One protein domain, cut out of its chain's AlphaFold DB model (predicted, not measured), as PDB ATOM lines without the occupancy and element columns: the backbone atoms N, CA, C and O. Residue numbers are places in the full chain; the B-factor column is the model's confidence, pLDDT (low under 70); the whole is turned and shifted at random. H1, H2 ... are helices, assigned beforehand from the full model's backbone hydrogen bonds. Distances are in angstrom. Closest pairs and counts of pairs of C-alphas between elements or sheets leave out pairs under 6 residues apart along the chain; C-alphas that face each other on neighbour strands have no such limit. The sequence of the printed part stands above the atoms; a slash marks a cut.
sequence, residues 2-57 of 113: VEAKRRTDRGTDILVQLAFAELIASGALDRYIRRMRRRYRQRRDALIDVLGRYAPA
ATOM      1  N   VAL A   2     -18.882  39.513 -41.747       58.84
ATOM      2  CA  VAL A   2     -19.193  40.510 -40.690       58.84
ATOM      3  C   VAL A   2     -20.280  40.023 -39.715       58.84
ATOM      4  O   VAL A   2     -20.125  40.145 -38.503       58.84
ATOM      5  N   GLU A   3     -21.332  39.383 -40.231       57.12
ATOM      6  CA  GLU A   3     -22.461  38.910 -39.414       57.12
ATOM      7  C   GLU A   3     -22.117  37.692 -38.537       57.12
ATOM      8  O   GLU A   3     -22.601  37.563 -37.415       57.12
ATOM      9  N   ALA A   4     -21.205  36.836 -39.010       61.69
ATOM     10  CA  ALA A   4     -20.669  35.727 -38.220       61.69
ATOM     11  C   ALA A   4     -19.788  36.244 -37.068       61.69
ATOM     12  O   ALA A   4     -19.920  35.777 -35.944       61.69
ATOM     13  N   LYS A   5     -18.970  37.281 -37.315       59.31
ATOM     14  CA  LYS A   5     -18.149  37.938 -36.282       59.31
ATOM     15  C   LYS A   5     -19.001  38.658 -35.223       59.31
ATOM     16  O   LYS A   5     -18.701  38.563 -34.037       59.31
ATOM     17  N   ARG A   6     -20.103  39.317 -35.619       60.47
ATOM     18  CA  ARG A   6     -21.058  39.960 -34.684       60.47
ATOM     19  C   ARG A   6     -21.718  38.971 -33.724       60.47
ATOM     20  O   ARG A   6     -21.901  39.308 -32.559       60.47
ATOM     21  N   ARG A   7     -22.075  37.771 -34.199       64.44
ATOM     22  CA  ARG A   7     -22.748  36.749 -33.375       64.44
ATOM     23  C   ARG A   7     -21.829  36.093 -32.341       64.44
ATOM     24  O   ARG A   7     -22.345  35.584 -31.352       64.44
ATOM     25  N   THR A   8     -20.511  36.124 -32.544       65.31
ATOM     26  CA  THR A   8     -19.539  35.447 -31.669       65.31
ATOM     27  C   THR A   8     -18.876  36.386 -30.652       65.31
ATOM     28  O   THR A   8     -18.682  35.976 -29.513       65.31
ATOM     29  N   ASP A   9     -18.587  37.646 -31.006       65.69
ATOM     30  CA  ASP A   9     -17.772  38.541 -30.155       65.69
ATOM     31  C   ASP A   9     -18.557  39.315 -29.077       65.69
ATOM     32  O   ASP A   9     -17.939  39.927 -28.213       65.69
ATOM     33  N   ARG A  10     -19.896  39.406 -29.162       60.34
ATOM     34  CA  ARG A  10     -20.708  40.432 -28.447       60.34
ATOM     35  C   ARG A  10     -20.193  41.885 -28.608       60.34
ATOM     36  O   ARG A  10     -20.704  42.784 -27.949       60.34
ATOM     37  N   GLY A  11     -19.266  42.123 -29.542       64.31
ATOM     38  CA  GLY A  11     -18.574  43.394 -29.757       64.31
ATOM     39  C   GLY A  11     -17.504  43.673 -28.697       64.31
ATOM     40  O   GLY A  11     -17.725  43.486 -27.506       64.31
ATOM     41  N   THR A  12     -16.339  44.173 -29.117       70.12
ATOM     42  CA  THR A  12     -15.428  44.874 -28.197       70.12
ATOM     43  C   THR A  12     -16.184  46.059 -27.595       70.12
ATOM     44  O   THR A  12     -16.861  46.759 -28.347       70.12
ATOM     45  N   ASP A  13     -16.083  46.277 -26.282       84.50
ATOM     46  CA  ASP A  13     -16.757  47.369 -25.562       84.50
ATOM     47  C   ASP A  13     -16.700  48.692 -26.356       84.50
ATOM     48  O   ASP A  13     -15.625  49.140 -26.765       84.50
ATOM     49  N   ILE A  14     -17.867  49.295 -26.615       86.69
ATOM     50  CA  ILE A  14     -18.005  50.516 -27.423       86.69
ATOM     51  C   ILE A  14     -17.181  51.661 -26.824       86.69
ATOM     52  O   ILE A  14     -16.589  52.437 -27.573       86.69
ATOM     53  N   LEU A  15     -17.075  51.743 -25.494       90.56
ATOM     54  CA  LEU A  15     -16.248  52.751 -24.834       90.56
ATOM     55  C   LEU A  15     -14.765  52.554 -25.162       90.56
ATOM     56  O   LEU A  15     -14.066  53.526 -25.442       90.56
ATOM     57  N   VAL A  16     -14.291  51.303 -25.208       91.50
ATOM     58  CA  VAL A  16     -12.911  50.981 -25.608       91.50
ATOM     59  C   VAL A  16     -12.678  51.330 -27.076       91.50
ATOM     60  O   VAL A  16     -11.626  51.874 -27.414       91.50
ATOM     61  N   GLN A  17     -13.656  51.077 -27.949       90.88
ATOM     62  CA  GLN A  17     -13.552  51.437 -29.366       90.88
ATOM     63  C   GLN A  17     -13.476  52.954 -29.574       90.88
ATOM     64  O   GLN A  17     -12.611  53.418 -30.316       90.88
ATOM     65  N   LEU A  18     -14.336  53.725 -28.902       94.81
ATOM     66  CA  LEU A  18     -14.338  55.189 -28.982       94.81
ATOM     67  C   LEU A  18     -13.048  55.784 -28.408       94.81
ATOM     68  O   LEU A  18     -12.429  56.634 -29.045       94.81
ATOM     69  N   ALA A  19     -12.595  55.294 -27.251       94.75
ATOM     70  CA  ALA A  19     -11.334  55.726 -26.659       94.75
ATOM     71  C   ALA A  19     -10.139  55.425 -27.579       94.75
ATOM     72  O   ALA A  19      -9.256  56.265 -27.753       94.75
ATOM     73  N   PHE A  20     -10.108  54.246 -28.207       94.38
ATOM     74  CA  PHE A  20      -9.045  53.891 -29.142       94.38
ATOM     75  C   PHE A  20      -9.090  54.726 -30.428       94.38
ATOM     76  O   PHE A  20      -8.042  55.165 -30.904       94.38
ATOM     77  N   ALA A  21     -10.283  55.003 -30.960       95.62
ATOM     78  CA  ALA A  21     -10.455  55.888 -32.107       95.62
ATOM     79  C   ALA A  21      -9.923  57.301 -31.814       95.62
ATOM     80  O   ALA A  21      -9.185  57.851 -32.631       95.62
ATOM     81  N   GLU A  22     -10.200  57.842 -30.626       97.31
ATOM     82  CA  GLU A  22      -9.668  59.137 -30.192       97.31
ATOM     83  C   GLU A  22      -8.136  59.114 -30.046       97.31
ATOM     84  O   GLU A  22      -7.442  60.037 -30.480       97.31
ATOM     85  N   LEU A  23      -7.559  58.030 -29.507       97.62
ATOM     86  CA  LEU A  23      -6.101  57.867 -29.434       97.62
ATOM     87  C   LEU A  23      -5.434  57.876 -30.818       97.62
ATOM     88  O   LEU A  23      -4.309  58.372 -30.946       97.62
ATOM     89  N   ILE A  24      -6.105  57.336 -31.840       97.62
ATOM     90  CA  ILE A  24      -5.640  57.380 -33.231       97.62
ATOM     91  C   ILE A  24      -5.798  58.794 -33.799       97.62
ATOM     92  O   ILE A  24      -4.811  59.369 -34.256       97.62
ATOM     93  N   ALA A  25      -7.007  59.365 -33.745       97.81
ATOM     94  CA  ALA A  25      -7.333  60.655 -34.361       97.81
ATOM     95  C   ALA A  25      -6.486  61.808 -33.797       97.81
ATOM     96  O   ALA A  25      -5.994  62.652 -34.544       97.81
ATOM     97  N   SER A  26      -6.227  61.798 -32.489       97.81
ATOM     98  CA  SER A  26      -5.368  62.778 -31.809       97.81
ATOM     99  C   SER A  26      -3.857  62.555 -32.022       97.81
ATOM    100  O   SER A  26      -3.018  63.315 -31.513       97.81
ATOM    101  N   GLY A  27      -3.463  61.466 -32.695       97.69
ATOM    102  CA  GLY A  27      -2.072  61.032 -32.857       97.69
ATOM    103  C   GLY A  27      -1.392  60.586 -31.553       97.69
ATOM    104  O   GLY A  27      -0.165  60.437 -31.508       97.69
ATOM    105  N   ALA A  28      -2.144  60.406 -30.463       97.88
ATOM    106  CA  ALA A  28      -1.606  59.986 -29.172       97.88
ATOM    107  C   ALA A  28      -0.993  58.581 -29.238       97.88
ATOM    108  O   ALA A  28       0.084  58.360 -28.673       97.88
ATOM    109  N   LEU A  29      -1.621  57.669 -29.984       97.38
ATOM    110  CA  LEU A  29      -1.114  56.317 -30.216       97.38
ATOM    111  C   LEU A  29       0.271  56.342 -30.876       97.38
ATOM    112  O   LEU A  29       1.203  55.685 -30.417       97.38
ATOM    113  N   ASP A  30       0.438  57.174 -31.897       97.19
ATOM    114  CA  ASP A  30       1.699  57.358 -32.610       97.19
ATOM    115  C   ASP A  30       2.817  57.881 -31.704       97.19
ATOM    116  O   ASP A  30       3.938  57.359 -31.698       97.19
ATOM    117  N   ARG A  31       2.519  58.912 -30.904       97.56
ATOM    118  CA  ARG A  31       3.464  59.464 -29.919       97.56
ATOM    119  C   ARG A  31       3.848  58.415 -28.876       97.56
ATOM    120  O   ARG A  31       5.024  58.317 -28.510       97.56
ATOM    121  N   TYR A  32       2.882  57.619 -28.423       95.81
ATOM    122  CA  TYR A  32       3.114  56.513 -27.502       95.81
ATOM    123  C   TYR A  32       4.021  55.442 -28.122       95.81
ATOM    124  O   TYR A  32       5.051  55.110 -27.534       95.81
ATOM    125  N   ILE A  33       3.730  54.969 -29.337       94.50
ATOM    126  CA  ILE A  33       4.544  53.958 -30.030       94.50
ATOM    127  C   ILE A  33       5.979  54.455 -30.229       94.50
ATOM    128  O   ILE A  33       6.926  53.716 -29.958       94.50
ATOM    129  N   ARG A  34       6.181  55.713 -30.646       94.38
ATOM    130  CA  ARG A  34       7.530  56.296 -30.802       94.38
ATOM    131  C   ARG A  34       8.291  56.326 -29.474       94.38
ATOM    132  O   ARG A  34       9.461  55.935 -29.432       94.38
ATOM    133  N   ARG A  35       7.624  56.722 -28.384       95.25
ATOM    134  CA  ARG A  35       8.189  56.713 -27.025       95.25
ATOM    135  C   ARG A  35       8.573  55.299 -26.590       95.25
ATOM    136  O   ARG A  35       9.694  55.088 -26.122       95.25
ATOM    137  N   MET A  36       7.684  54.331 -26.793       93.31
ATOM    138  CA  MET A  36       7.918  52.937 -26.423       93.31
ATOM    139  C   MET A  36       9.037  52.301 -27.245       93.31
ATOM    140  O   MET A  36       9.910  51.660 -26.669       93.31
ATOM    141  N   ARG A  37       9.112  52.565 -28.555       89.88
ATOM    142  CA  ARG A  37      10.225  52.114 -29.409       89.88
ATOM    143  C   ARG A  37      11.582  52.602 -28.899       89.88
ATOM    144  O   ARG A  37      12.538  51.832 -28.898       89.88
ATOM    145  N   ARG A  38      11.680  53.856 -28.437       91.00
ATOM    146  CA  ARG A  38      12.916  54.376 -27.825       91.00
ATOM    147  C   ARG A  38      13.245  53.651 -26.519       91.00
ATOM    148  O   ARG A  38      14.381  53.222 -26.352       91.00
ATOM    149  N   ARG A  39      12.261  53.478 -25.630       90.88
ATOM    150  CA  ARG A  39      12.438  52.774 -24.347       90.88
ATOM    151  C   ARG A  39      12.887  51.323 -24.545       90.88
ATOM    152  O   ARG A  39      13.773  50.862 -23.833       90.88
ATOM    153  N   TYR A  40      12.302  50.612 -25.505       86.62
ATOM    154  CA  TYR A  40      12.663  49.222 -25.778       86.62
ATOM    155  C   TYR A  40      14.040  49.081 -26.418       86.62
ATOM    156  O   TYR A  40      14.781  48.191 -26.019       86.62
ATOM    157  N   ARG A  41      14.445  50.005 -27.304       86.50
ATOM    158  CA  ARG A  41      15.838  50.047 -27.778       86.50
ATOM    159  C   ARG A  41      16.826  50.241 -26.633       86.50
ATOM    160  O   ARG A  41      17.741  49.448 -26.511       86.50
ATOM    161  N   GLN A  42      16.589  51.209 -25.746       89.12
ATOM    162  CA  GLN A  42      17.477  51.451 -24.599       89.12
ATOM    163  C   GLN A  42      17.623  50.221 -23.693       89.12
ATOM    164  O   GLN A  42      18.728  49.890 -23.282       89.12
ATOM    165  N   ARG A  43      16.515  49.525 -23.403       88.31
ATOM    166  CA  ARG A  43      16.541  48.278 -22.621       88.31
ATOM    167  C   ARG A  43      17.324  47.173 -23.323       88.31
ATOM    168  O   ARG A  43      18.124  46.504 -22.684       88.31
ATOM    169  N   ARG A  44      17.103  47.001 -24.626       85.50
ATOM    170  CA  ARG A  44      17.809  46.011 -25.443       85.50
ATOM    171  C   ARG A  44      19.308  46.295 -25.489       85.50
ATOM    172  O   ARG A  44      20.096  45.387 -25.273       85.50
ATOM    173  N   ASP A  45      19.692  47.539 -25.744       88.25
ATOM    174  CA  ASP A  45      21.099  47.920 -25.860       88.25
ATOM    175  C   ASP A  45      21.819  47.719 -24.509       88.25
ATOM    176  O   ASP A  45      22.932  47.203 -24.481       88.25
ATOM    177  N   ALA A  46      21.148  48.006 -23.384       90.44
ATOM    178  CA  ALA A  46      21.662  47.703 -22.047       90.44
ATOM    179  C   ALA A  46      21.811  46.192 -21.782       90.44
ATOM    180  O   ALA A  46      22.807  45.772 -21.200       90.44
ATOM    181  N   LEU A  47      20.849  45.368 -22.216       88.19
ATOM    182  CA  LEU A  47      20.947  43.908 -22.106       88.19
ATOM    183  C   LEU A  47      22.142  43.369 -22.903       88.19
ATOM    184  O   LEU A  47      22.915  42.574 -22.376       88.19
ATOM    185  N   ILE A  48      22.304  43.820 -24.150       87.81
ATOM    186  CA  ILE A  48      23.415  43.413 -25.021       87.81
ATOM    187  C   ILE A  48      24.758  43.824 -24.408       87.81
ATOM    188  O   ILE A  48      25.673  43.008 -24.379       87.81
ATOM    189  N   ASP A  49      24.872  45.048 -23.887       91.19
ATOM    190  CA  ASP A  49      26.095  45.522 -23.229       91.19
ATOM    191  C   ASP A  49      26.467  44.667 -22.007       91.19
ATOM    192  O   ASP A  49      27.609  44.229 -21.866       91.19
ATOM    193  N   VAL A  50      25.496  44.368 -21.138       92.38
ATOM    194  CA  VAL A  50      25.721  43.525 -19.955       92.38
ATOM    195  C   VAL A  50      26.116  42.105 -20.365       92.38
ATOM    196  O   VAL A  50      27.090  41.571 -19.837       92.38
ATOM    197  N   LEU A  51      25.422  41.495 -21.325       90.50
ATOM    198  CA  LEU A  51      25.772  40.156 -21.806       90.50
ATOM    199  C   LEU A  51      27.150  40.135 -22.476       90.50
ATOM    200  O   LEU A  51      27.927  39.223 -22.219       90.50
ATOM    201  N   GLY A  52      27.502  41.170 -23.242       90.50
ATOM    202  CA  GLY A  52      28.834  41.310 -23.829       90.50
ATOM    203  C   GLY A  52      29.948  41.395 -22.781       90.50
ATOM    204  O   GLY A  52      31.041  40.887 -23.011       90.50
ATOM    205  N   ARG A  53      29.670  41.984 -21.608       94.50
ATOM    206  CA  ARG A  53      30.633  42.084 -20.498       94.50
ATOM    207  C   ARG A  53      30.735  40.815 -19.652       94.50
ATOM    208  O   ARG A  53      31.838  40.441 -19.268       94.50
ATOM    209  N   TYR A  54      29.610  40.177 -19.333       92.62
ATOM    210  CA  TYR A  54      29.559  39.091 -18.341       92.62
ATOM    211  C   TYR A  54      29.371  37.689 -18.932       92.62
ATOM    212  O   TYR A  54      29.644  36.705 -18.251       92.62
ATOM    213  N   ALA A  55      28.919  37.577 -20.181       89.75
ATOM    214  CA  ALA A  55      28.672  36.307 -20.862       89.75
ATOM    215  C   ALA A  55      29.069  36.368 -22.355       89.75
ATOM    216  O   ALA A  55      28.254  36.042 -23.219       89.75
ATOM    217  N   PRO A  56      30.319  36.752 -22.692       89.19
ATOM    218  CA  PRO A  56      30.732  37.023 -24.075       89.19
ATOM    219  C   PRO A  56      30.674  35.801 -25.004       89.19
ATOM    220  O   PRO A  56      30.636  35.954 -26.220       89.19
ATOM    221  N   ALA A  57      30.673  34.586 -24.447       87.44
ATOM    222  CA  ALA A  57      30.557  33.346 -25.212       87.44
ATOM    223  C   ALA A  57      29.111  33.024 -25.641       87.44
ATOM    224  O   ALA A  57      28.903  32.136 -26.466       87.44
TER     225      ALA A  57
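This is residues 2 to 57 of the 113 residues of the protein "GntR family transcriptional regulator" of Mycobacterium kansasii (UniProt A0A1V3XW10). One long straight helix, H3, makes the longer arm of an open L; the shorter helix H2 meets it near its first residues and makes the corner. Beyond H2, the short helix H1 sits alone at the far end of the shorter arm, and no helix touches another. The printed part has 56 residues with three named helices, in the order H1, H2, H3, and no named strand; the class is all helix. It is extended, with a radius of gyration of the C-alphas of 19.9 A, and flat, with spans of 56 by 28 by 15 A.

H3, residues 28 to 54, is near H2, residues 14 to 25. The two are close but not clearly touching, with 2 pairs of C-alphas within 8 A; the closest C-alphas are those of Leu 23 and Leu 29, 5.3 A apart. Their lines are about perpendicular, at 81 degrees. H1, residues 2 to 9, is apart from H2 and apart from H3. In H1, H2 and H3 every O i to N i+4 pair is within hydrogen-bond range.

H3 measures 39.1 A from C-alpha 28 at (-1.606, 59.986, -29.172) to C-alpha 54 at (29.559, 39.091, -18.341). H2 measures 16.3 A from first to last C-alpha. H1 measures 10.8 A and begins with C-alpha 2 at (-19.193, 40.510, -40.690).

The two C-alphas farthest apart are those of Glu 3 and Arg 53, at 56.5 A. Residues 2 to 19, 33 to 47 and 49 to 55 stand free. The links from H1 to H2 and from H2 to H3 are tight, with 4 and 2 residues. The printed part has no cut. The mean pLDDT of the printed part is 86.4, and residues 2 to 11 are under 70.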